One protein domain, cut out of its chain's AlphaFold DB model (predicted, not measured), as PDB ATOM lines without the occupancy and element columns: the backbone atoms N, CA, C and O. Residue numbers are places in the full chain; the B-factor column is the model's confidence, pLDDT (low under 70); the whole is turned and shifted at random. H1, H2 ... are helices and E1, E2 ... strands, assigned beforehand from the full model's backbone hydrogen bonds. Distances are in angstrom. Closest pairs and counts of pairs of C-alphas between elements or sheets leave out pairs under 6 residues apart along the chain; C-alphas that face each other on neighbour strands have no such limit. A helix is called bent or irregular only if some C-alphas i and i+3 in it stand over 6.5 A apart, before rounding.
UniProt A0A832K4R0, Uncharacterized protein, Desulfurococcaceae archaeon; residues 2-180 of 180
ATOM      1  N   ARG A   2      35.675  -6.690 -64.115       93.19
ATOM      2  CA  ARG A   2      35.727  -8.156 -64.076       93.19
ATOM      3  C   ARG A   2      37.080  -8.604 -63.540       93.19
ATOM      4  O   ARG A   2      38.106  -8.104 -64.005       93.19
ATOM      5  N   VAL A   3      37.082  -9.540 -62.601       94.88
ATOM      6  CA  VAL A   3      38.304 -10.135 -62.046       94.88
ATOM      7  C   VAL A   3      38.485 -11.548 -62.590       94.88
ATOM      8  O   VAL A   3      37.515 -12.255 -62.846       94.88
ATOM      9  N   TYR A   4      39.731 -11.967 -62.784       95.94
ATOM     10  CA  TYR A   4      40.061 -13.302 -63.275       95.94
ATOM     11  C   TYR A   4      40.891 -14.019 -62.224       95.94
ATOM     12  O   TYR A   4      41.886 -13.470 -61.751       95.94
ATOM     13  N   ILE A   5      40.513 -15.253 -61.897       96.12
ATOM     14  CA  ILE A   5      41.206 -16.077 -60.904       96.12
ATOM     15  C   ILE A   5      41.690 -17.345 -61.603       96.12
ATOM     16  O   ILE A   5      40.986 -18.349 -61.579       96.12
ATOM     17  N   PRO A   6      42.867 -17.353 -62.255       94.44
ATOM     18  CA  PRO A   6      43.296 -18.518 -63.024       94.44
ATOM     19  C   PRO A   6      43.769 -19.702 -62.179       94.44
ATOM     20  O   PRO A   6      43.845 -20.816 -62.690       94.44
ATOM     21  N   HIS A   7      44.091 -19.461 -60.905       93.38
ATOM     22  CA  HIS A   7      44.519 -20.501 -59.974       93.38
ATOM     23  C   HIS A   7      43.929 -20.293 -58.579       93.38
ATOM     24  O   HIS A   7      43.029 -21.033 -58.194       93.38
ATOM     25  N   VAL A   8      44.379 -19.282 -57.833       92.06
ATOM     26  CA  VAL A   8      43.936 -19.054 -56.451       92.06
ATOM     27  C   VAL A   8      43.796 -17.570 -56.132       92.06
ATOM     28  O   VAL A   8      44.640 -16.772 -56.531       92.06
ATOM     29  N   ALA A   9      42.748 -17.219 -55.388       91.94
ATOM     30  CA  ALA A   9      42.641 -15.966 -54.649       91.94
ATOM     31  C   ALA A   9      42.345 -16.302 -53.181       91.94
ATOM     32  O   ALA A   9      41.271 -16.800 -52.868       91.94
ATOM     33  N   ALA A  10      43.315 -16.103 -52.291       89.19
ATOM     34  CA  ALA A  10      43.180 -16.456 -50.881       89.19
ATOM     35  C   ALA A  10      43.073 -15.214 -49.986       89.19
ATOM     36  O   ALA A  10      43.759 -14.217 -50.219       89.19
ATOM     37  N   SER A  11      42.247 -15.298 -48.942       86.81
ATOM     38  CA  SER A  11      42.060 -14.291 -47.894       86.81
ATOM     39  C   SER A  11      41.845 -12.881 -48.460       86.81
ATOM     40  O   SER A  11      40.780 -12.587 -49.001       86.81
ATOM     41  N   GLY A  12      42.860 -12.011 -48.416       87.06
ATOM     42  CA  GLY A  12      42.775 -10.654 -48.963       87.06
ATOM     43  C   GLY A  12      42.485 -10.613 -50.468       87.06
ATOM     44  O   GLY A  12      41.763  -9.737 -50.936       87.06
ATOM     45  N   ALA A  13      42.958 -11.595 -51.239       89.75
ATOM     46  CA  ALA A  13      42.620 -11.676 -52.658       89.75
ATOM     47  C   ALA A  13      41.150 -12.080 -52.885       89.75
ATOM     48  O   ALA A  13      40.568 -11.664 -53.885       89.75
ATOM     49  N   THR A  14      40.527 -12.823 -51.957       93.06
ATOM     50  CA  THR A  14      39.074 -13.064 -51.979       93.06
ATOM     51  C   THR A  14      38.316 -11.752 -51.780       93.06
ATOM     52  O   THR A  14      37.395 -11.485 -52.546       93.06
ATOM     53  N   LEU A  15      38.731 -10.900 -50.829       91.88
ATOM     54  CA  LEU A  15      38.134  -9.570 -50.620       91.88
ATOM     55  C   LEU A  15      38.186  -8.714 -51.893       91.88
ATOM     56  O   LEU A  15      37.182  -8.146 -52.312       91.88
ATOM     57  N   ILE A  16      39.340  -8.676 -52.562       91.31
ATOM     58  CA  ILE A  16      39.481  -7.944 -53.830       91.31
ATOM     59  C   ILE A  16      38.570  -8.543 -54.911       91.31
ATOM     60  O   ILE A  16      37.980  -7.809 -55.701       91.31
ATOM     61  N   ALA A  17      38.444  -9.871 -54.958       94.38
ATOM     62  CA  ALA A  17      37.631 -10.535 -55.965       94.38
ATOM     63  C   ALA A  17      36.130 -10.255 -55.804       94.38
ATOM     64  O   ALA A  17      35.454 -10.030 -56.806       94.38
ATOM     65  N   ILE A  18      35.609 -10.236 -54.572       95.50
ATOM     66  CA  ILE A  18      34.181  -9.984 -54.315       95.50
ATOM     67  C   ILE A  18      33.769  -8.524 -54.541       95.50
ATOM     68  O   ILE A  18      32.582  -8.250 -54.684       95.50
ATOM     69  N   ALA A  19      34.735  -7.606 -54.626       94.69
ATOM     70  CA  ALA A  19      34.510  -6.212 -55.004       94.69
ATOM     71  C   ALA A  19      34.293  -6.013 -56.521       94.69
ATOM     72  O   ALA A  19      34.029  -4.899 -56.969       94.69
ATOM     73  N   ALA A  20      34.461  -7.060 -57.336       93.88
ATOM     74  CA  ALA A  20      34.218  -7.004 -58.773       93.88
ATOM     75  C   ALA A  20      32.751  -7.307 -59.115       93.88
ATOM     76  O   ALA A  20      32.097  -8.092 -58.433       93.88
ATOM     77  N   ASP A  21      32.268  -6.768 -60.240       93.81
ATOM     78  CA  ASP A  21      30.915  -7.064 -60.738       93.81
ATOM     79  C   ASP A  21      30.767  -8.548 -61.103       93.81
ATOM     80  O   ASP A  21      29.704  -9.145 -60.936       93.81
ATOM     81  N   GLU A  22      31.847  -9.138 -61.627       95.12
ATOM     82  CA  GLU A  22      31.907 -10.532 -62.053       95.12
ATOM     83  C   GLU A  22      33.289 -11.145 -61.797       95.12
ATOM     84  O   GLU A  22      34.331 -10.519 -62.039       95.12
ATOM     85  N   ILE A  23      33.289 -12.416 -61.396       97.31
ATOM     86  CA  ILE A  23      34.484 -13.220 -61.137       97.31
ATOM     87  C   ILE A  23      34.587 -14.323 -62.195       97.31
ATOM     88  O   ILE A  23      33.734 -15.200 -62.287       97.31
ATOM     89  N   VAL A  24      35.659 -14.331 -62.984       97.94
ATOM     90  CA  VAL A  24      35.918 -15.396 -63.959       97.94
ATOM     91  C   VAL A  24      36.788 -16.476 -63.339       97.94
ATOM     92  O   VAL A  24      37.898 -16.205 -62.868       97.94
ATOM     93  N   MET A  25      36.298 -17.710 -63.396       98.12
ATOM     94  CA  MET A  25      36.966 -18.893 -62.862       98.12
ATOM     95  C   MET A  25      37.049 -19.994 -63.926       98.12
ATOM     96  O   MET A  25      36.230 -20.074 -64.839       98.12
ATOM     97  N   GLY A  26      38.049 -20.858 -63.792       96.56
ATOM     98  CA  GLY A  26      38.219 -22.076 -64.571       96.56
ATOM     99  C   GLY A  26      38.261 -23.314 -63.685       96.56
ATOM    100  O   GLY A  26      37.976 -23.257 -62.494       96.56
ATOM    101  N   GLU A  27      38.627 -24.445 -64.278       94.62
ATOM    102  CA  GLU A  27      38.497 -25.779 -63.667       94.62
ATOM    103  C   GLU A  27      39.248 -25.932 -62.338       94.62
ATOM    104  O   GLU A  27      38.748 -26.547 -61.401       94.62
ATOM    105  N   ILE A  28      40.447 -25.354 -62.247       94.00
ATOM    106  CA  ILE A  28      41.310 -25.451 -61.058       94.00
ATOM    107  C   ILE A  28      41.243 -24.213 -60.159       94.00
ATOM    108  O   ILE A  28      41.934 -24.159 -59.133       94.00
ATOM    109  N   SER A  29      40.448 -23.222 -60.566       96.25
ATOM    110  CA  SER A  29      40.313 -21.944 -59.882       96.25
ATOM    111  C   SER A  29      39.652 -22.118 -58.532       96.25
ATOM    112  O   SER A  29      38.627 -22.791 -58.402       96.25
ATOM    113  N   ARG A  30      40.211 -21.450 -57.531       94.69
ATOM    114  CA  ARG A  30      39.674 -21.460 -56.178       94.69
ATOM    115  C   ARG A  30      39.780 -20.112 -55.497       94.69
ATOM    116  O   ARG A  30      40.746 -19.379 -55.708       94.69
ATOM    117  N   ILE A  31      38.819 -19.845 -54.629       93.56
ATOM    118  CA  ILE A  31      38.928 -18.816 -53.600       93.56
ATOM    119  C   ILE A  31      38.938 -19.473 -52.217       93.56
ATOM    120  O   ILE A  31      38.547 -20.636 -52.088       93.56
ATOM    121  N   SER A  32      39.418 -18.764 -51.200       89.94
ATOM    122  CA  SER A  32      39.361 -19.229 -49.805       89.94
ATOM    123  C   SER A  32      38.431 -18.367 -48.956       89.94
ATOM    124  O   SER A  32      38.005 -17.293 -49.390       89.94
ATOM    125  N   SER A  33      38.220 -18.803 -47.709       85.06
ATOM    126  CA  SER A  33      37.749 -17.971 -46.593       85.06
ATOM    127  C   SER A  33      38.415 -16.603 -46.564       85.06
ATOM    128  O   SER A  33      39.599 -16.487 -46.904       85.06
ATOM    129  N   ILE A  34      37.706 -15.627 -46.004       86.69
ATOM    130  CA  ILE A  34      38.298 -14.385 -45.502       86.69
ATOM    131  C   ILE A  34      38.523 -14.547 -43.987       86.69
ATOM    132  O   ILE A  34      37.944 -13.837 -43.173       86.69
ATOM    133  N   ASP A  35      39.286 -15.571 -43.599       78.06
ATOM    134  CA  ASP A  35      39.578 -15.856 -42.190       78.06
ATOM    135  C   ASP A  35      40.868 -15.148 -41.767       78.06
ATOM    136  O   ASP A  35      41.876 -15.191 -42.478       78.06
ATOM    137  N   VAL A  36      40.839 -14.510 -40.599       81.12
ATOM    138  CA  VAL A  36      41.987 -13.784 -40.055       81.12
ATOM    139  C   VAL A  36      42.889 -14.777 -39.335       81.12
ATOM    140  O   VAL A  36      42.457 -15.500 -38.439       81.12
ATOM    141  N   ILE A  37      44.168 -14.796 -39.710       84.69
ATOM    142  CA  ILE A  37      45.189 -15.505 -38.940       84.69
ATOM    143  C   ILE A  37      45.890 -14.505 -38.037       84.69
ATOM    144  O   ILE A  37      46.595 -13.615 -38.513       84.69
ATOM    145  N   TYR A  38      45.741 -14.704 -36.735       86.38
ATOM    146  CA  TYR A  38      46.556 -14.045 -35.731       86.38
ATOM    147  C   TYR A  38      47.876 -14.804 -35.580       86.38
ATOM    148  O   TYR A  38      47.875 -16.029 -35.453       86.38
ATOM    149  N   THR A  39      49.002 -14.094 -35.624       86.69
ATOM    150  CA  THR A  39      50.323 -14.688 -35.376       86.69
ATOM    151  C   THR A  39      50.833 -14.182 -34.036       86.69
ATOM    152  O   THR A  39      50.963 -12.974 -33.853       86.69
ATOM    153  N   THR A  40      51.084 -15.093 -33.101       85.19
ATOM    154  CA  THR A  40      51.605 -14.755 -31.772       85.19
ATOM    155  C   THR A  40      53.062 -14.291 -31.855       85.19
ATOM    156  O   THR A  40      53.754 -14.527 -32.848       85.19
ATOM    157  N   GLU A  41      53.578 -13.707 -30.772       83.94
ATOM    158  CA  GLU A  41      55.004 -13.361 -30.652       83.94
ATOM    159  C   GLU A  41      55.932 -14.580 -30.805       83.94
ATOM    160  O   GLU A  41      57.070 -14.451 -31.253       83.94
ATOM    161  N   THR A  42      55.441 -15.778 -30.475       87.12
ATOM    162  CA  THR A  42      56.172 -17.045 -30.625       87.12
ATOM    163  C   THR A  42      56.111 -17.617 -32.046       87.12
ATOM    164  O   THR A  42      56.731 -18.646 -32.315       87.12
ATOM    165  N   GLY A  43      55.388 -16.965 -32.963       87.69
ATOM    166  CA  GLY A  43      55.207 -17.399 -34.350       87.69
ATOM    167  C   GLY A  43      54.087 -18.424 -34.555       87.69
ATOM    168  O   GLY A  43      53.931 -18.949 -35.659       87.69
ATOM    169  N   GLU A  44      53.296 -18.720 -33.524       87.75
ATOM    170  CA  GLU A  44      52.137 -19.602 -33.642       87.75
ATOM    171  C   GLU A  44      51.030 -18.916 -34.448       87.75
ATOM    172  O   GLU A  44      50.715 -17.748 -34.230       87.75
ATOM    173  N   ARG A  45      50.428 -19.648 -35.391       87.56
ATOM    174  CA  ARG A  45      49.362 -19.145 -36.265       87.56
ATOM    175  C   ARG A  45      48.013 -19.657 -35.787       87.56
ATOM    176  O   ARG A  45      47.733 -20.851 -35.882       87.56
ATOM    177  N   ILE A  46      47.165 -18.743 -35.341       87.25
ATOM    178  CA  ILE A  46      45.847 -19.035 -34.789       87.25
ATOM    179  C   ILE A  46      44.781 -18.510 -35.752       87.25
ATOM    180  O   ILE A  46      44.763 -17.329 -36.093       87.25
ATOM    181  N   SER A  47      43.876 -19.390 -36.188       88.56
ATOM    182  CA  SER A  47      42.647 -18.977 -36.879       88.56
ATOM    183  C   SER A  47      41.692 -18.374 -35.854       88.56
ATOM    184  O   SER A  47      41.267 -19.064 -34.917       88.56
ATOM    185  N   THR A  48      41.347 -17.097 -36.028       90.00
ATOM    186  CA  THR A  48      40.443 -16.394 -35.107       90.00
ATOM    187  C   THR A  48      39.059 -17.046 -35.109       90.00
ATOM    188  O   THR A  48      38.497 -17.307 -34.044       90.00
ATOM    189  N   LEU A  49      38.545 -17.438 -36.280       89.44
ATOM    190  CA  LEU A  49      37.265 -18.137 -36.408       89.44
ATOM    191  C   LEU A  49      37.253 -19.493 -35.697       89.44
ATOM    192  O   LEU A  49      36.275 -19.833 -35.021       89.44
ATOM    193  N   ALA A  50      38.315 -20.289 -35.851       89.25
ATOM    194  CA  ALA A  50      38.405 -21.596 -35.207       89.25
ATOM    195  C   ALA A  50      38.446 -21.465 -33.679       89.25
ATOM    196  O   ALA A  50      37.759 -22.221 -32.988       89.25
ATOM    197  N   TYR A  51      39.193 -20.480 -33.172       90.31
ATOM    198  CA  TYR A  51      39.291 -20.185 -31.745       90.31
ATOM    199  C   TYR A  51      37.921 -19.833 -31.148       90.31
ATOM    200  O   TYR A  51      37.458 -20.499 -30.217       90.31
ATOM    201  N   LEU A  52      37.216 -18.861 -31.742       90.50
ATOM    202  CA  LEU A  52      35.902 -18.427 -31.258       90.50
ATOM    203  C   LEU A  52      34.872 -19.561 -31.299       90.50
ATOM    204  O   LEU A  52      34.173 -19.812 -30.318       90.50
ATOM    205  N   ARG A  53      34.808 -20.306 -32.410       90.56
ATOM    206  CA  ARG A  53      33.892 -21.450 -32.533       90.56
ATOM    207  C   ARG A  53      34.203 -22.559 -31.540       90.56
ATOM    208  O   ARG A  53      33.272 -23.203 -31.062       90.56
ATOM    209  N   GLY A  54      35.481 -22.820 -31.270       90.56
ATOM    210  CA  GLY A  54      35.899 -23.800 -30.271       90.56
ATOM    211  C   GLY A  54      35.310 -23.465 -28.906       90.56
ATOM    212  O   GLY A  54      34.643 -24.304 -28.300       90.56
ATOM    213  N   PHE A  55      35.451 -22.211 -28.484       90.81
ATOM    214  CA  PHE A  55      34.882 -21.732 -27.229       90.81
ATOM    215  C   PHE A  55      33.346 -21.761 -27.216       90.81
ATOM    216  O   PHE A  55      32.751 -22.280 -26.274       90.81
ATOM    217  N   MET A  56      32.685 -21.299 -28.284       90.19
ATOM    218  CA  MET A  56      31.218 -21.351 -28.387       90.19
ATOM    219  C   MET A  56      30.675 -22.785 -28.304       90.19
ATOM    220  O   MET A  56      29.650 -23.020 -27.668       90.19
ATOM    221  N   LYS A  57      31.369 -23.762 -28.905       91.69
ATOM    222  CA  LYS A  57      30.999 -25.184 -28.813       91.69
ATOM    223  C   LYS A  57      31.088 -25.712 -27.385       91.69
ATOM    224  O   LYS A  57      30.226 -26.494 -26.997       91.69
ATOM    225  N   LEU A  58      32.096 -25.298 -26.614       92.12
ATOM    226  CA  LEU A  58      32.193 -25.643 -25.192       92.12
ATOM    227  C   LEU A  58      31.027 -25.030 -24.406       92.12
ATOM    228  O   LEU A  58      30.395 -25.727 -23.615       92.12
ATOM    229  N   GLY A  59      30.700 -23.763 -24.680       90.56
ATOM    230  CA  GLY A  59      29.553 -23.081 -24.079       90.56
ATOM    231  C   GLY A  59      28.227 -23.797 -24.344       90.56
ATOM    232  O   GLY A  59      27.457 -24.018 -23.415       90.56
ATOM    233  N   GLU A  60      27.979 -24.232 -25.582       93.81
ATOM    234  CA  GLU A  60      26.775 -25.005 -25.916       93.81
ATOM    235  C   GLU A  60      26.798 -26.424 -25.328       93.81
ATOM    236  O   GLU A  60      25.775 -26.891 -24.831       93.81
ATOM    237  N   MET A  61      27.954 -27.098 -25.319       94.31
ATOM    238  CA  MET A  61      28.108 -28.443 -24.746       94.31
ATOM    239  C   MET A  61      27.768 -28.479 -23.252       94.31
ATOM    240  O   MET A  61      27.106 -29.411 -22.799       94.31
ATOM    241  N   PHE A  62      28.192 -27.466 -22.494       95.06
ATOM    242  CA  PHE A  62      28.010 -27.403 -21.041       95.06
ATOM    243  C   PHE A  62      26.916 -26.425 -20.600       95.06
ATOM    244  O   PHE A  62      26.791 -26.136 -19.414       95.06
ATOM    245  N   LYS A  63      26.075 -25.957 -21.527       94.06
ATOM    246  CA  LYS A  63      25.041 -24.934 -21.300       94.06
ATOM    247  C   LYS A  63      24.108 -25.212 -20.120       94.06
ATOM    248  O   LYS A  63      23.671 -24.289 -19.443       94.06
ATOM    249  N   THR A  64      23.784 -26.482 -19.891       95.69
ATOM    250  CA  THR A  64      22.914 -26.951 -18.800       95.69
ATOM    251  C   THR A  64      23.672 -27.757 -17.741       95.69
ATOM    252  O   THR A  64      23.057 -28.317 -16.836       95.69
ATOM    253  N   THR A  65      25.000 -27.837 -17.851       95.31
ATOM    254  CA  THR A  65      25.862 -28.594 -16.936       95.31
ATOM    255  C   THR A  65      26.336 -27.674 -15.818       95.31
ATOM    256  O   THR A  65      26.818 -26.570 -16.072       95.31
ATOM    257  N   ARG A  66      26.215 -28.107 -14.559       94.56
ATOM    258  CA  ARG A  66      26.777 -27.342 -13.439       94.56
ATOM    259  C   ARG A  66      28.298 -27.399 -13.512       94.56
ATOM    260  O   ARG A  66      28.853 -28.425 -13.887       94.56
ATOM    261  N   LYS A  67      28.977 -26.329 -13.092       92.50
ATOM    262  CA  LYS A  67      30.450 -26.231 -13.131       92.50
ATOM    263  C   LYS A  67      31.147 -27.457 -12.520       92.50
ATOM    264  O   LYS A  67      32.112 -27.955 -13.081       92.50
ATOM    265  N   GLU A  68      30.634 -27.934 -11.389       94.56
ATOM    266  CA  GLU A  68      31.134 -29.097 -10.640       94.56
ATOM    267  C   GLU A  68      31.006 -30.440 -11.377       94.56
ATOM    268  O   GLU A  68      31.763 -31.362 -11.086       94.56
ATOM    269  N   ASP A  69      30.104 -30.533 -12.356       96.44
ATOM    270  CA  ASP A  69      29.872 -31.739 -13.155       96.44
ATOM    271  C   ASP A  69      30.690 -31.740 -14.469       96.44
ATOM    272  O   ASP A  69      30.678 -32.724 -15.210       96.44
ATOM    273  N   ILE A  70      31.411 -30.652 -14.788       95.88
ATOM    274  CA  ILE A  70      32.243 -30.556 -15.997       95.88
ATOM    275  C   ILE A  70      33.542 -31.352 -15.787       95.88
ATOM    276  O   ILE A  70      34.272 -31.080 -14.829       95.88
ATOM    277  N   PRO A  71      33.912 -32.291 -16.685       96.12
ATOM    278  CA  PRO A  71      35.166 -33.022 -16.548       96.12
ATOM    279  C   PRO A  71      36.373 -32.078 -16.539       96.12
ATOM    280  O   PRO A  71      36.477 -31.177 -17.375       96.12
ATOM    281  N   TYR A  72      37.317 -32.333 -15.629       94.50
ATOM    282  CA  TYR A  72      38.471 -31.464 -15.372       94.50
ATOM    283  C   TYR A  72      39.221 -30.977 -16.630       94.50
ATOM    284  O   TYR A  72      39.499 -29.780 -16.701       94.50
ATOM    285  N   PRO A  73      39.499 -31.812 -17.657       94.31
ATOM    286  CA  PRO A  73      40.168 -31.334 -18.869       94.31
ATOM    287  C   PRO A  73      39.421 -30.202 -19.592       94.31
ATOM    288  O   PRO A  73      40.050 -29.262 -20.071       94.31
ATOM    289  N   TYR A  74      38.085 -30.255 -19.645       93.94
ATOM    290  CA  TYR A  74      37.275 -29.202 -20.267       93.94
ATOM    291  C   TYR A  74      37.181 -27.965 -19.385       93.94
ATOM    292  O   TYR A  74      37.244 -26.851 -19.899       93.94
ATOM    293  N   LEU A  75      37.070 -28.153 -18.066       93.06
ATOM    294  CA  LEU A  75      37.061 -27.039 -17.125       93.06
ATOM    295  C   LEU A  75      38.374 -26.247 -17.202       93.06
ATOM    296  O   LEU A  75      38.344 -25.030 -17.355       93.06
ATOM    297  N   SER A  76      39.510 -26.946 -17.196       92.31
ATOM    298  CA  SER A  76      40.831 -26.333 -17.352       92.31
ATOM    299  C   SER A  76      40.978 -25.611 -18.691       92.31
ATOM    300  O   SER A  76      41.592 -24.548 -18.733       92.31
ATOM    301  N   LEU A  77      40.422 -26.157 -19.778       91.06
ATOM    302  CA  LEU A  77      40.440 -25.498 -21.084       91.06
ATOM    303  C   LEU A  77      39.631 -24.195 -21.065       91.06
ATOM    304  O   LEU A  77      40.134 -23.169 -21.514       91.06
ATOM    305  N   ILE A  78      38.414 -24.216 -20.515       90.88
ATOM    306  CA  ILE A  78      37.557 -23.025 -20.393       90.88
ATOM    307  C   ILE A  78      38.247 -21.948 -19.548       90.88
ATOM    308  O   ILE A  78      38.274 -20.788 -19.948       90.88
ATOM    309  N   GLU A  79      38.842 -22.327 -18.415       90.25
ATOM    310  CA  GLU A  79      39.542 -21.401 -17.515       90.25
ATOM    311  C   GLU A  79      40.859 -20.860 -18.107       90.25
ATOM    312  O   GLU A  79      41.319 -19.799 -17.693       90.25
ATOM    313  N   SER A  80      41.444 -21.541 -19.100       88.94
ATOM    314  CA  SER A  80      42.658 -21.081 -19.796       88.94
ATOM    315  C   SER A  80      42.408 -20.021 -20.876       88.94
ATOM    316  O   SER A  80      43.358 -19.408 -21.365       88.94
ATOM    317  N   VAL A  81      41.149 -19.792 -21.267       89.44
ATOM    318  CA  VAL A  81      40.805 -18.825 -22.316       89.44
ATOM    319  C   VAL A  81      41.033 -17.403 -21.817       89.44
ATOM    320  O   VAL A  81      40.422 -16.948 -20.853       89.44
ATOM    321  N   ASN A  82      41.872 -16.657 -22.534       90.56
ATOM    322  CA  ASN A  82      42.023 -15.229 -22.306       90.56
ATOM    323  C   ASN A  82      40.848 -14.471 -22.949       90.56
ATOM    324  O   ASN A  82      40.752 -14.393 -24.176       90.56
ATOM    325  N   LEU A  83      39.970 -13.902 -22.117       90.44
ATOM    326  CA  LEU A  83      38.788 -13.164 -22.574       90.44
ATOM    327  C   LEU A  83      39.134 -11.903 -23.378       90.44
ATOM    328  O   LEU A  83      38.392 -11.558 -24.287       90.44
ATOM    329  N   ALA A  84      40.263 -11.241 -23.103       91.25
ATOM    330  CA  ALA A  84      40.679 -10.075 -23.883       91.25
ATOM    331  C   ALA A  84      41.055 -10.469 -25.320       91.25
ATOM    332  O   ALA A  84      40.598  -9.836 -26.265       91.25
ATOM    333  N   ILE A  85      41.805 -11.568 -25.483       89.69
ATOM    334  CA  ILE A  85      42.141 -12.123 -26.807       89.69
ATOM    335  C   ILE A  85      40.874 -12.609 -27.523       89.69
ATOM    336  O   ILE A  85      40.729 -12.432 -28.729       89.69
ATOM    337  N   PHE A  86      39.936 -13.211 -26.786       91.31
ATOM    338  CA  PHE A  86      38.654 -13.640 -27.341       91.31
ATOM    339  C   PHE A  86      37.854 -12.457 -27.916       91.31
ATOM    340  O   PHE A  86      37.429 -12.518 -29.069       91.31
ATOM    341  N   GLU A  87      37.692 -11.375 -27.150       92.75
ATOM    342  CA  GLU A  87      37.005 -10.157 -27.606       92.75
ATOM    343  C   GLU A  87      37.724  -9.506 -28.794       92.75
ATOM    344  O   GLU A  87      37.088  -9.100 -29.767       92.75
ATOM    345  N   GLU A  88      39.057  -9.469 -28.771       92.88
ATOM    346  CA  GLU A  88      39.871  -8.959 -29.875       92.88
ATOM    347  C   GLU A  88      39.640  -9.760 -31.168       92.88
ATOM    348  O   GLU A  88      39.379  -9.187 -32.229       92.88
ATOM    349  N   PHE A  89      39.637 -11.094 -31.086       93.00
ATOM    350  CA  PHE A  89      39.367 -11.965 -32.232       93.00
ATOM    351  C   PHE A  89      37.942 -11.806 -32.764       93.00
ATOM    352  O   PHE A  89      37.741 -11.813 -33.983       93.00
ATOM    353  N   ALA A  90      36.957 -11.648 -31.875       92.19
ATOM    354  CA  ALA A  90      35.582 -11.356 -32.266       92.19
ATOM    355  C   ALA A  90      35.496 -10.014 -33.012       92.19
ATOM    356  O   ALA A  90      34.868  -9.941 -34.073       92.19
ATOM    357  N   GLY A  91      36.202  -8.992 -32.520       93.94
ATOM    358  CA  GLY A  91      36.333  -7.692 -33.174       93.94
ATOM    359  C   GLY A  91      36.963  -7.783 -34.566       93.94
ATOM    360  O   GLY A  91      36.433  -7.198 -35.510       93.94
ATOM    361  N   TYR A  92      38.037  -8.560 -34.732       92.31
ATOM    362  CA  TYR A  92      38.678  -8.762 -36.037       92.31
ATOM    363  C   TYR A  92      37.744  -9.393 -37.066       92.31
ATOM    364  O   TYR A  92      37.671  -8.917 -38.200       92.31
ATOM    365  N   LEU A  93      36.993 -10.429 -36.685       91.38
ATOM    366  CA  LEU A  93      36.009 -11.017 -37.594       91.38
ATOM    367  C   LEU A  93      34.857 -10.058 -37.899       91.38
ATOM    368  O   LEU A  93      34.387 -10.041 -39.032       91.38
ATOM    369  N   GLY A  94      34.418  -9.260 -36.921       93.00
ATOM    370  CA  GLY A  94      33.406  -8.222 -37.123       93.00
ATOM    371  C   GLY A  94      33.840  -7.184 -38.160       93.00
ATOM    372  O   GLY A  94      33.116  -6.938 -39.119       93.00
ATOM    373  N   GLN A  95      35.064  -6.664 -38.044       92.69
ATOM    374  CA  GLN A  95      35.611  -5.697 -39.004       92.69
ATOM    375  C   GLN A  95      35.750  -6.291 -40.409       92.69
ATOM    376  O   GLN A  95      35.385  -5.657 -41.397       92.69
ATOM    377  N   VAL A  96      36.240  -7.531 -40.518       92.25
ATOM    378  CA  VAL A  96      36.333  -8.220 -41.814       92.25
ATOM    379  C   VAL A  96      34.950  -8.453 -42.419       92.25
ATOM    380  O   VAL A  96      34.780  -8.270 -43.625       92.25
ATOM    381  N   LYS A  97      33.960  -8.814 -41.596       93.44
ATOM    382  CA  LYS A  97      32.565  -8.962 -42.013       93.44
ATOM    383  C   LYS A  97      32.015  -7.656 -42.576       93.44
ATOM    384  O   LYS A  97      31.405  -7.675 -43.644       93.44
ATOM    385  N   GLU A  98      32.198  -6.547 -41.870       95.50
ATOM    386  CA  GLU A  98      31.731  -5.228 -42.309       95.50
ATOM    387  C   GLU A  98      32.393  -4.830 -43.627       95.50
ATOM    388  O   GLU A  98      31.703  -4.513 -44.596       95.50
ATOM    389  N   TYR A  99      33.713  -4.977 -43.715       94.62
ATOM    390  CA  TYR A  99      34.458  -4.631 -44.920       94.62
ATOM    391  C   TYR A  99      34.050  -5.481 -46.133       94.62
ATOM    392  O   TYR A  99      33.813  -4.958 -47.221       94.62
ATOM    393  N   ALA A 100      33.900  -6.797 -45.961       95.38
ATOM    394  CA  ALA A 100      33.428  -7.680 -47.026       95.38
ATOM    395  C   ALA A 100      31.999  -7.332 -47.480       95.38
ATOM    396  O   ALA A 100      31.708  -7.373 -48.678       95.38
ATOM    397  N   LEU A 101      31.122  -6.954 -46.543       97.00
ATOM    398  CA  LEU A 101      29.762  -6.515 -46.848       97.00
ATOM    399  C   LEU A 101      29.757  -5.229 -47.681       97.00
ATOM    400  O   LEU A 101      29.043  -5.157 -48.680       97.00
ATOM    401  N   GLU A 102      30.565  -4.236 -47.307       96.69
ATOM    402  CA  GLU A 102      30.705  -2.982 -48.056       96.69
ATOM    403  C   GLU A 102      31.193  -3.218 -49.489       96.69
ATOM    404  O   GLU A 102      30.657  -2.627 -50.433       96.69
ATOM    405  N   LEU A 103      32.167  -4.113 -49.674       96.12
ATOM    406  CA  LEU A 103      32.687  -4.465 -50.997       96.12
ATOM    407  C   LEU A 103      31.634  -5.168 -51.861       96.12
ATOM    408  O   LEU A 103      31.483  -4.819 -53.032       96.12
ATOM    409  N   LEU A 104      30.868  -6.101 -51.290       96.69
ATOM    410  CA  LEU A 104      29.761  -6.760 -51.992       96.69
ATOM    411  C   LEU A 104      28.676  -5.753 -52.393       96.69
ATOM    412  O   LEU A 104      28.235  -5.742 -53.540       96.69
ATOM    413  N   LYS A 105      28.276  -4.851 -51.493       96.44
ATOM    414  CA  LYS A 105      27.304  -3.795 -51.826       96.44
ATOM    415  C   LYS A 105      27.832  -2.865 -52.919       96.44
ATOM    416  O   LYS A 105      27.100  -2.522 -53.843       96.44
ATOM    417  N   SER A 106      29.118  -2.521 -52.867       93.69
ATOM    418  CA  SER A 106      29.779  -1.699 -53.892       93.69
ATOM    419  C   SER A 106      29.843  -2.391 -55.258       93.69
ATOM    420  O   SER A 106      29.769  -1.719 -56.283       93.69
ATOM    421  N   ALA A 107      29.915  -3.725 -55.282       94.94
ATOM    422  CA  ALA A 107      29.788  -4.554 -56.485       94.94
ATOM    423  C   ALA A 107      28.323  -4.747 -56.949       94.94
ATOM    424  O   ALA A 107      28.037  -5.519 -57.871       94.94
ATOM    425  N   GLY A 108      27.371  -4.063 -56.308       95.88
ATOM    426  CA  GLY A 108      25.963  -4.033 -56.688       95.88
ATOM    427  C   GLY A 108      25.165  -5.263 -56.266       95.88
ATOM    428  O   GLY A 108      24.199  -5.602 -56.949       95.88
ATOM    429  N   TYR A 109      25.581  -5.982 -55.221       96.81
ATOM    430  CA  TYR A 109      24.760  -7.030 -54.603       96.81
ATOM    431  C   TYR A 109      23.677  -6.407 -53.712       96.81
ATOM    432  O   TYR A 109      23.940  -5.443 -52.994       96.81
ATOM    433  N   GLU A 110      22.475  -6.984 -53.734       96.81
ATOM    434  CA  GLU A 110      21.373  -6.564 -52.860       96.81
ATOM    435  C   GLU A 110      21.681  -6.900 -51.396       96.81
ATOM    436  O   GLU A 110      22.340  -7.904 -51.121       96.81
ATOM    437  N   ASP A 111      21.152  -6.125 -50.444       94.62
ATOM    438  CA  ASP A 111      21.500  -6.231 -49.015       94.62
ATOM    439  C   ASP A 111      21.452  -7.671 -48.480       94.62
ATOM    440  O   ASP A 111      22.429  -8.175 -47.925       94.62
ATOM    441  N   LYS A 112      20.343  -8.378 -48.720       96.00
ATOM    442  CA  LYS A 112      20.158  -9.759 -48.248       96.00
ATOM    443  C   LYS A 112      21.081 -10.761 -48.950       96.00
ATOM    444  O   LYS A 112      21.479 -11.765 -48.357       96.00
ATOM    445  N   GLU A 113      21.377 -10.529 -50.226       95.50
ATOM    446  CA  GLU A 113      22.286 -11.372 -51.003       95.50
ATOM    447  C   GLU A 113      23.720 -11.195 -50.496       95.50
ATOM    448  O   GLU A 113      24.390 -12.182 -50.180       95.50
ATOM    449  N   ALA A 114      24.143  -9.940 -50.335       96.94
ATOM    450  CA  ALA A 114      25.444  -9.560 -49.812       96.94
ATOM    451  C   ALA A 114      25.667 -10.120 -48.398       96.94
ATOM    452  O   ALA A 114      26.714 -10.709 -48.142       96.94
ATOM    453  N   GLU A 115      24.678 -10.025 -47.504       95.81
ATOM    454  CA  GLU A 115      24.757 -10.598 -46.152       95.81
ATOM    455  C   GLU A 115      24.950 -12.120 -46.164       95.81
ATOM    456  O   GLU A 115      25.851 -12.631 -45.502       95.81
ATOM    457  N   ASN A 116      24.165 -12.853 -46.959       94.81
ATOM    458  CA  ASN A 116      24.278 -14.314 -47.033       94.81
ATOM    459  C   ASN A 116      25.619 -14.763 -47.642       94.81
ATOM    460  O   ASN A 116      26.217 -15.732 -47.169       94.81
ATOM    461  N   ILE A 117      26.110 -14.071 -48.675       95.38
ATOM    462  CA  ILE A 117      27.437 -14.341 -49.249       95.38
ATOM    463  C   ILE A 117      28.519 -14.077 -48.198       95.38
ATOM    464  O   ILE A 117      29.387 -14.922 -47.979       95.38
ATOM    465  N   ASN A 118      28.446 -12.928 -47.527       94.75
ATOM    466  CA  ASN A 118      29.406 -12.509 -46.519       94.75
ATOM    467  C   ASN A 118      29.489 -13.503 -45.352       94.75
ATOM    468  O   ASN A 118      30.571 -13.992 -45.028       94.75
ATOM    469  N   ASP A 119      28.345 -13.902 -44.792       92.38
ATOM    470  CA  ASP A 119      28.297 -14.892 -43.714       92.38
ATOM    471  C   ASP A 119      28.930 -16.223 -44.140       92.38
ATOM    472  O   ASP A 119      29.657 -16.846 -43.365       92.38
ATOM    473  N   ARG A 120      28.726 -16.644 -45.394       91.25
ATOM    474  CA  ARG A 120      29.334 -17.868 -45.937       91.25
ATOM    475  C   ARG A 120      30.836 -17.751 -46.178       91.25
ATOM    476  O   ARG A 120      31.510 -18.774 -46.117       91.25
ATOM    477  N   LEU A 121      31.364 -16.561 -46.454       91.06
ATOM    478  CA  LEU A 121      32.795 -16.343 -46.696       91.06
ATOM    479  C   LEU A 121      33.593 -16.116 -45.407       91.06
ATOM    480  O   LEU A 121      34.748 -16.542 -45.330       91.06
ATOM    481  N   VAL A 122      32.982 -15.471 -44.410       90.31
ATOM    482  CA  VAL A 122      33.622 -15.128 -43.129       90.31
ATOM    483  C   VAL A 122      33.380 -16.212 -42.082       90.31
ATOM    484  O   VAL A 122      34.325 -16.671 -41.450       90.31
ATOM    485  N   TYR A 123      32.138 -16.683 -41.928       86.94
ATOM    486  CA  TYR A 123      31.757 -17.667 -40.905       86.94
ATOM    487  C   TYR A 123      31.315 -19.015 -41.468       86.94
ATOM    488  O   TYR A 123      30.936 -19.886 -40.691       86.94
ATOM    489  N   GLY A 124      31.302 -19.213 -42.781       78.75
ATOM    490  CA  GLY A 124      30.949 -20.490 -43.402       78.75
ATOM    491  C   GLY A 124      32.051 -21.554 -43.350       78.75
ATOM    492  O   GLY A 124      31.724 -22.706 -43.057       78.75
ATOM    493  N   PRO A 125      33.339 -21.223 -43.570       76.44
ATOM    494  CA  PRO A 125      34.362 -22.241 -43.787       76.44
ATOM    495  C   PRO A 125      34.560 -23.149 -42.580       76.44
ATOM    496  O   PRO A 125      34.686 -22.657 -41.463       76.44
ATOM    497  N   LEU A 126      34.590 -24.468 -42.764       64.88
ATOM    498  CA  LEU A 126      34.800 -25.445 -41.684       64.88
ATOM    499  C   LEU A 126      36.268 -25.532 -41.262       64.88
ATOM    500  O   LEU A 126      36.570 -25.846 -40.111       64.88
ATOM    501  N   THR A 127      37.170 -25.239 -42.196       67.19
ATOM    502  CA  THR A 127      38.614 -25.166 -41.973       67.19
ATOM    503  C   THR A 127      39.161 -23.915 -42.647       67.19
ATOM    504  O   THR A 127      38.590 -23.450 -43.632       67.19
ATOM    505  N   HIS A 128      40.297 -23.405 -42.163       65.88
ATOM    506  CA  HIS A 128      40.963 -22.253 -42.777       65.88
ATOM    507  C   HIS A 128      41.263 -22.472 -44.275       65.88
ATOM    508  O   HIS A 128      41.204 -21.541 -45.072       65.88
ATOM    509  N   TYR A 129      41.533 -23.723 -44.661       67.62
ATOM    510  CA  TYR A 129      41.911 -24.124 -46.016       67.62
ATOM    511  C   TYR A 129      40.731 -24.597 -46.872       67.62
ATOM    512  O   TYR A 129      40.951 -25.260 -47.888       67.62
ATOM    513  N   GLU A 130      39.485 -24.307 -46.480       80.56
ATOM    514  CA  GLU A 130      38.342 -24.674 -47.311       80.56
ATOM    515  C   GLU A 130      38.455 -24.012 -48.688       80.56
ATOM    516  O   GLU A 130      38.630 -22.800 -48.831       80.56
ATOM    517  N   VAL A 131      38.375 -24.857 -49.712       85.69
ATOM    518  CA  VAL A 131      38.487 -24.465 -51.108       85.69
ATOM    519  C   VAL A 131      37.093 -24.203 -51.659       85.69
ATOM    520  O   VAL A 131      36.262 -25.108 -51.735       85.69
ATOM    521  N   ILE A 132      36.858 -22.977 -52.118       92.69
ATOM    522  CA  ILE A 132      35.635 -22.584 -52.814       92.69
ATOM    523  C   ILE A 132      35.950 -22.571 -54.315       92.69
ATOM    524  O   ILE A 132      36.541 -21.628 -54.844       92.69
ATOM    525  N   ASN A 133      35.606 -23.662 -54.998       95.06
ATOM    526  CA  ASN A 133      35.715 -23.779 -56.456       95.06
ATOM    527  C   ASN A 133      34.556 -23.050 -57.167       95.06
ATOM    528  O   ASN A 133      33.673 -22.499 -56.511       95.06
ATOM    529  N   PHE A 134      34.541 -23.059 -58.504       96.81
ATOM    530  CA  PHE A 134      33.504 -22.393 -59.307       96.81
ATOM    531  C   PHE A 134      32.071 -22.773 -58.898       96.81
ATOM    532  O   PHE A 134      31.255 -21.892 -58.633       96.81
ATOM    533  N   GLU A 135      31.770 -24.070 -58.780       96.44
ATOM    534  CA  GLU A 135      30.425 -24.539 -58.421       96.44
ATOM    535  C   GLU A 135      30.023 -24.099 -57.012       96.44
ATOM    536  O   GLU A 135      28.906 -23.627 -56.786       96.44
ATOM    537  N   LYS A 136      30.951 -24.179 -56.050       94.31
ATOM    538  CA  LYS A 136      30.693 -23.707 -54.690       94.31
ATOM    539  C   LYS A 136      30.493 -22.192 -54.667       94.31
ATOM    540  O   LYS A 136      29.522 -21.747 -54.061       94.31
ATOM    541  N   ALA A 137      31.338 -21.420 -55.351       95.25
ATOM    542  CA  ALA A 137      31.221 -19.965 -55.460       95.25
ATOM    543  C   ALA A 137      29.858 -19.554 -56.044       95.25
ATOM    544  O   ALA A 137      29.164 -18.705 -55.485       95.25
ATOM    545  N   LYS A 138      29.417 -20.243 -57.099       96.31
ATOM    546  CA  LYS A 138      28.082 -20.071 -57.677       96.31
ATOM    547  C   LYS A 138      26.978 -20.398 -56.668       96.31
ATOM    548  O   LYS A 138      26.037 -19.630 -56.512       96.31
ATOM    549  N   SER A 139      27.111 -21.507 -55.935       94.50
ATOM    550  CA  SER A 139      26.117 -21.953 -54.944       94.50
ATOM    551  C   SER A 139      25.975 -21.035 -53.724       94.50
ATOM    552  O   SER A 139      24.935 -21.049 -53.065       94.50
ATOM    553  N   ILE A 140      27.018 -20.270 -53.381       93.00
ATOM    554  CA  ILE A 140      26.961 -19.291 -52.287       93.00
ATOM    555  C   ILE A 140      26.412 -17.934 -52.737       93.00
ATOM    556  O   ILE A 140      26.119 -17.123 -51.870       93.00
ATOM    557  N   GLY A 141      26.221 -17.726 -54.045       94.94
ATOM    558  CA  GLY A 141      25.624 -16.519 -54.622       94.94
ATOM    559  C   GLY A 141      26.606 -15.595 -55.340       94.94
ATOM    560  O   GLY A 141      26.184 -14.575 -55.867       94.94
ATOM    561  N   LEU A 142      27.901 -15.924 -55.416       96.62
ATOM    562  CA  LEU A 142      28.845 -15.078 -56.149       96.62
ATOM    563  C   LEU A 142      28.538 -15.088 -57.652       96.62
ATOM    564  O   LEU A 142      28.295 -16.141 -58.252       96.62
ATOM    565  N   ARG A 143      28.631 -13.911 -58.278       97.12
ATOM    566  CA  ARG A 143      28.511 -13.690 -59.727       97.12
ATOM    567  C   ARG A 143      29.739 -14.225 -60.451       97.12
ATOM    568  O   ARG A 143      30.623 -13.482 -60.880       97.12
ATOM    569  N   VAL A 144      29.807 -15.545 -60.561       97.62
ATOM    570  CA  VAL A 144      30.890 -16.241 -61.250       97.62
ATOM    571  C   VAL A 144      30.529 -16.567 -62.696       97.62
ATOM    572  O   VAL A 144      29.403 -16.959 -63.007       97.62
ATOM    573  N   LYS A 145      31.519 -16.452 -63.579       98.06
ATOM    574  CA  LYS A 145      31.450 -16.850 -64.988       98.06
ATOM    575  C   LYS A 145      32.529 -17.867 -65.305       98.06
ATOM    576  O   LYS A 145      33.641 -17.784 -64.772       98.06
ATOM    577  N   PHE A 146      32.208 -18.824 -66.168       98.12
ATOM    578  CA  PHE A 146      33.188 -19.827 -66.559       98.12
ATOM    579  C   PHE A 146      34.120 -19.248 -67.624       98.12
ATOM    580  O   PHE A 146      33.697 -18.495 -68.502       98.12
ATOM    581  N   TYR A 147      35.406 -19.581 -67.548       97.00
ATOM    582  CA  TYR A 147      36.439 -18.966 -68.384       97.00
ATOM    583  C   TYR A 147      36.213 -19.099 -69.896       97.00
ATOM    584  O   TYR A 147      36.760 -18.310 -70.669       97.00
ATOM    585  N   GLU A 148      35.426 -20.083 -70.328       97.00
ATOM    586  CA  GLU A 148      35.109 -20.305 -71.738       97.00
ATOM    587  C   GLU A 148      34.343 -19.145 -72.382       97.00
ATOM    588  O   GLU A 148      34.470 -18.946 -73.589       97.00
ATOM    589  N   GLU A 149      33.624 -18.343 -71.591       96.56
ATOM    590  CA  GLU A 149      32.978 -17.105 -72.053       96.56
ATOM    591  C   GLU A 149      34.013 -16.007 -72.389       96.56
ATOM    592  O   GLU A 149      33.711 -15.061 -73.112       96.56
ATOM    593  N   PHE A 150      35.258 -16.143 -71.908       95.69
ATOM    594  CA  PHE A 150      36.309 -15.118 -71.979       95.69
ATOM    595  C   PHE A 150      37.682 -15.684 -72.380       95.69
ATOM    596  O   PHE A 150      38.710 -15.269 -71.840       95.69
ATOM    597  N   LYS A 151      37.727 -16.633 -73.328       95.88
ATOM    598  CA  LYS A 151      38.946 -17.398 -73.691       95.88
ATOM    599  C   LYS A 151      40.180 -16.536 -73.977       95.88
ATOM    600  O   LYS A 151      41.275 -16.886 -73.538       95.88
ATOM    601  N   GLU A 152      40.023 -15.418 -74.686       95.25
ATOM    602  CA  GLU A 152      41.143 -14.530 -75.024       95.25
ATOM    603  C   GLU A 152      41.731 -13.860 -73.774       95.25
ATOM    604  O   GLU A 152      42.921 -14.016 -73.480       95.25
ATOM    605  N   SER A 153      40.890 -13.181 -72.987       94.06
ATOM    606  CA  SER A 153      41.309 -12.551 -71.732       94.06
ATOM    607  C   SER A 153      41.855 -13.582 -70.745       94.06
ATOM    608  O   SER A 153      42.885 -13.346 -70.115       94.06
ATOM    609  N   TRP A 154      41.237 -14.761 -70.666       95.62
ATOM    610  CA  TRP A 154      41.710 -15.866 -69.839       95.62
ATOM    611  C   TRP A 154      43.118 -16.324 -70.222       95.62
ATOM    612  O   TRP A 154      43.973 -16.488 -69.351       95.62
ATOM    613  N   SER A 155      43.386 -16.492 -71.521       95.25
ATOM    614  CA  SER A 155      44.708 -16.873 -72.032       95.25
ATOM    615  C   SER A 155      45.779 -15.853 -71.641       95.25
ATOM    616  O   SER A 155      46.857 -16.226 -71.168       95.25
ATOM    617  N   ILE A 156      45.455 -14.558 -71.737       93.31
ATOM    618  CA  ILE A 156      46.335 -13.480 -71.274       93.31
ATOM    619  C   ILE A 156      46.591 -13.630 -69.772       93.31
ATOM    620  O   ILE A 156      47.751 -13.715 -69.372       93.31
ATOM    621  N   MET A 157      45.550 -13.734 -68.945       92.38
ATOM    622  CA  MET A 157      45.705 -13.830 -67.488       92.38
ATOM    623  C   MET A 157      46.492 -15.078 -67.061       92.38
ATOM    624  O   MET A 157      47.334 -14.987 -66.169       92.38
ATOM    625  N   ARG A 158      46.313 -16.224 -67.735       92.62
ATOM    626  CA  ARG A 158      47.124 -17.433 -67.499       92.62
ATOM    627  C   ARG A 158      48.588 -17.241 -67.862       92.62
ATOM    628  O   ARG A 158      49.453 -17.654 -67.096       92.62
ATOM    629  N   ARG A 159      48.872 -16.620 -69.009       91.81
ATOM    630  CA  ARG A 159      50.251 -16.322 -69.424       91.81
ATOM    631  C   ARG A 159      50.937 -15.397 -68.421       91.81
ATOM    632  O   ARG A 159      52.109 -15.590 -68.120       91.81
ATOM    633  N   TRP A 160      50.203 -14.413 -67.905       88.00
ATOM    634  CA  TRP A 160      50.691 -13.525 -66.854       88.00
ATOM    635  C   TRP A 160      50.966 -14.289 -65.566       88.00
ATOM    636  O   TRP A 160      52.083 -14.221 -65.068       88.00
ATOM    637  N   LEU A 161      50.004 -15.073 -65.077       88.19
ATOM    638  CA  LEU A 161      50.210 -15.905 -63.894       88.19
ATOM    639  C   LEU A 161      51.442 -16.802 -64.060       88.19
ATOM    640  O   LEU A 161      52.294 -16.811 -63.186       88.19
ATOM    641  N   GLY A 162      51.591 -17.484 -65.197       88.81
ATOM    642  CA  GLY A 162      52.737 -18.357 -65.460       88.81
ATOM    643  C   GLY A 162      54.095 -17.648 -65.424       88.81
ATOM    644  O   GLY A 162      55.089 -18.286 -65.099       88.81
ATOM    645  N   LYS A 163      54.145 -16.339 -65.706       87.25
ATOM    646  CA  LYS A 163      55.374 -15.543 -65.590       87.25
ATOM    647  C   LYS A 163      55.758 -15.277 -64.130       87.25
ATOM    648  O   LYS A 163      56.939 -15.265 -63.827       87.25
ATOM    649  N   TYR A 164      54.771 -15.081 -63.258       82.81
ATOM    650  CA  TYR A 164      54.980 -14.600 -61.888       82.81
ATOM    651  C   TYR A 164      54.744 -15.661 -60.805       82.81
ATOM    652  O   TYR A 164      55.051 -15.421 -59.647       82.81
ATOM    653  N   ILE A 165      54.205 -16.838 -61.139       81.94
ATOM    654  CA  ILE A 165      53.797 -17.847 -60.144       81.94
ATOM    655  C   ILE A 165      54.962 -18.404 -59.310       81.94
ATOM    656  O   ILE A 165      54.729 -18.919 -58.223       81.94
ATOM    657  N   LEU A 166      56.196 -18.305 -59.813       82.56
ATOM    658  CA  LEU A 166      57.417 -18.724 -59.114       82.56
ATOM    659  C   LEU A 166      58.232 -17.539 -58.572       82.56
ATOM    660  O   LEU A 166      59.300 -17.748 -58.004       82.56
ATOM    661  N   GLU A 167      57.763 -16.305 -58.767       77.12
ATOM    662  CA  GLU A 167      58.416 -15.113 -58.235       77.12
ATOM    663  C   GLU A 167      57.827 -14.811 -56.848       77.12
ATOM    664  O   GLU A 167      56.695 -14.343 -56.727       77.12
ATOM    665  N   GLU A 168      58.583 -15.089 -55.781       61.97
ATOM    666  CA  GLU A 168      58.241 -14.576 -54.452       61.97
ATOM    667  C   GLU A 168      58.463 -13.064 -54.431       61.97
ATOM    668  O   GLU A 168      59.572 -12.564 -54.620       61.97
ATOM    669  N   SER A 169      57.387 -12.321 -54.204       58.50
ATOM    670  CA  SER A 169      57.412 -10.870 -54.141       58.50
ATOM    671  C   SER A 169      56.476 -10.407 -53.035       58.50
ATOM    672  O   SER A 169      55.298 -10.761 -53.020       58.50
ATOM    673  N   GLY A 170      56.975  -9.564 -52.126       58.31
ATOM    674  CA  GLY A 170      56.126  -8.809 -51.196       58.31
ATOM    675  C   GLY A 170      55.285  -7.727 -51.893       58.31
ATOM    676  O   GLY A 170      54.577  -6.971 -51.230       58.31
ATOM    677  N   ILE A 171      55.382  -7.616 -53.223       59.56
ATOM    678  CA  ILE A 171      54.694  -6.626 -54.046       59.56
ATOM    679  C   ILE A 171      53.509  -7.302 -54.736       59.56
ATOM    680  O   ILE A 171      53.663  -8.158 -55.607       59.56
ATOM    681  N   HIS A 172      52.303  -6.863 -54.384       60.81
ATOM    682  CA  HIS A 172      51.090  -7.242 -55.098       60.81
ATOM    683  C   HIS A 172      51.051  -6.544 -56.465       60.81
ATOM    684  O   HIS A 172      50.966  -5.318 -56.554       60.81
ATOM    685  N   HIS A 173      51.084  -7.316 -57.550       64.50
ATOM    686  CA  HIS A 173      50.970  -6.780 -58.906       64.50
ATOM    687  C   HIS A 173      49.496  -6.649 -59.312       64.50
ATOM    688  O   HIS A 173      48.875  -7.615 -59.754       64.50
ATOM    689  N   ILE A 174      48.938  -5.440 -59.194       65.25
ATOM    690  CA  ILE A 174      47.580  -5.124 -59.660       65.25
ATOM    691  C   ILE A 174      47.676  -4.394 -61.000       65.25
ATOM    692  O   ILE A 174      48.241  -3.305 -61.087       65.25
ATOM    693  N   LYS A 175      47.108  -4.982 -62.057       66.25
ATOM    694  CA  LYS A 175      46.992  -4.335 -63.367       66.25
ATOM    695  C   LYS A 175      45.525  -4.223 -63.748       66.25
ATOM    696  O   LYS A 175      44.837  -5.233 -63.856       66.25
ATOM    697  N   TYR A 176      45.065  -2.997 -63.964       64.50
ATOM    698  CA  TYR A 176      43.695  -2.705 -64.365       64.50
ATOM    699  C   TYR A 176      43.672  -2.061 -65.754       64.50
ATOM    700  O   TYR A 176      44.643  -1.445 -66.196       64.50
ATOM    701  N   PHE A 177      42.556  -2.231 -66.456       65.62
ATOM    702  CA  PHE A 177      42.279  -1.571 -67.725       65.62
ATOM    703  C   PHE A 177      40.914  -0.899 -67.614       65.62
ATOM    704  O   PHE A 177      39.933  -1.562 -67.282       65.62
ATOM    705  N   ILE A 178      40.866   0.407 -67.870       66.50
ATOM    706  CA  ILE A 178      39.619   1.172 -67.936       66.50
ATOM    707  C   ILE A 178      39.308   1.347 -69.427       66.50
ATOM    708  O   ILE A 178      40.080   2.029 -70.108       66.50
ATOM    709  N   PRO A 179      38.251   0.709 -69.962       59.62
ATOM    710  CA  PRO A 179      37.820   0.975 -71.326       59.62
ATOM    711  C   PRO A 179      37.435   2.453 -71.460       59.62
ATOM    712  O   PRO A 179      36.810   3.007 -70.557       59.62
ATOM    713  N   ARG A 180      37.857   3.084 -72.561       47.09
ATOM    714  CA  ARG A 180      37.399   4.425 -72.946       47.09
ATOM    715  C   ARG A 180      35.995   4.370 -73.521       47.09
ATOM    716  O   ARG A 180      35.715   3.379 -74.231       47.09
TER     717      ARG A 180
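Overview. This is residues 2 to 180 of the 180 residues of an uncharacterized protein of Desulfurococcaceae archaeon (UniProt A0A832K4R0). What does the model look like? At one end a small sheet of parallel strands, E1, E2 and E5, has H7 over one face and H1 and H6 over the other, and the long helix H4 reaches from H1 toward H2 and H3 at the far end. H5 packs on H4, the hairpin of E3 and E4 leads into H2, and residues 166 to 171 stick out. What is it made of? The printed part has 179 residues with seven named helices and five named strands in the order E1 H1 E2 E3 E4 H2 H3 H4 H5 H6 E5 H7, mostly helix by class; the sheet order E1, E2, E5 is all parallel, while E3 and E4 are antiparallel. It is loose, with a radius of gyration of the C-alphas of 19.8 A, and elongated, spanning 69 by 38 by 27 A.

Arrangement. How does the first sheet pair? E1, residues 2 to 5, and E2, residues 22 to 25, are parallel neighbours at 24 degrees, with N 24 and O 3 within hydrogen-bond range at 2.8 A. E5, residues 144 to 146, is parallel to E2 at 42 degrees, with N 145 and O 23 within hydrogen-bond range at 2.9 A. E1, H1, residues 12 to 18, and E2 form a strand-helix-strand unit, two parallel neighbour strands with a helix between, whose crossover is right-handed. Which helices are on it? H1 lies over E1 at a height over the sheet of 10.2 A, the closest C-alphas, of Val 3 and Ala 17, being 6.1 A apart. H6, residues 134 to 140, is on the same face over E5, their closest C-alphas, of Lys 138 and Val 144, being 5.9 A apart. H7, residues 147 to 164, is on the opposite face at a height of 7.9 A, across the strands at 70 degrees to E2 on the local plane, the closest C-alphas, of Met 25 and Tyr 147, being 5.5 A apart. What does the hub touch? H4, residues 83 to 106, touches H1 with residues 100 to 104 alone, the C-alphas of Ile 18 and Leu 104 coming closest at 5.9 A, the same way at a tilt of 35.3 degrees, only just steep. H5, residues 111 to 122, touches H4 at a steep tilt of 45 degrees, opposite ways, with C-alphas 104 and 114 closest at 5.6 A, and only just touches H6, with 3 pairs of C-alphas within 8 A, the closest being 117 and 140 at 5.8 A. H2, residues 48 to 61, touches H4 with residues 48 to 52 alone at a steep tilt of 63 degrees, opposite ways, C-alphas 48 and 89 being closest at 5.4 A. What else is there? H3, residues 72 to 80, only just touches H2, with 3 pairs of C-alphas within 8 A, the closest being 55 and 78 at 7.5 A. E3, residues 37 to 39, and E4, residues 45 to 47, are an antiparallel hairpin, with N 38 and O 46 within hydrogen-bond range at 2.9 A. Every O i to N i+4 pair is within hydrogen-bond range in H1 to H6, and 12 of 14 are in H7.

Along the chain. Where do the elements begin and end? E1 begins at C-alpha 2, (35.727, -8.156, -64.076), and H7 ends at C-alpha 164, (54.980, -14.600, -61.888). How long are the longer helices? From first to last C-alpha H4 measures 34.5 A, H2 and H7 20.1 A each, and H5 16.1 A. Is any helix irregular? H7 is, with C-alphas 149 and 152 9.1 A apart, and it has a kink of 68 degrees near residue 154.

Size, cuts and confidence. How large is it? The two C-alphas farthest apart, of Glu 68 and Arg 180, are 71.0 A apart, and the printed part has no cut. Which links are long? Those from E2 to E3 and from H5 to H6, 11 residues each. Where is confidence low? The mean pLDDT of the printed part is 89.4, and residues 126 to 129 and 168 to 180 are under 70.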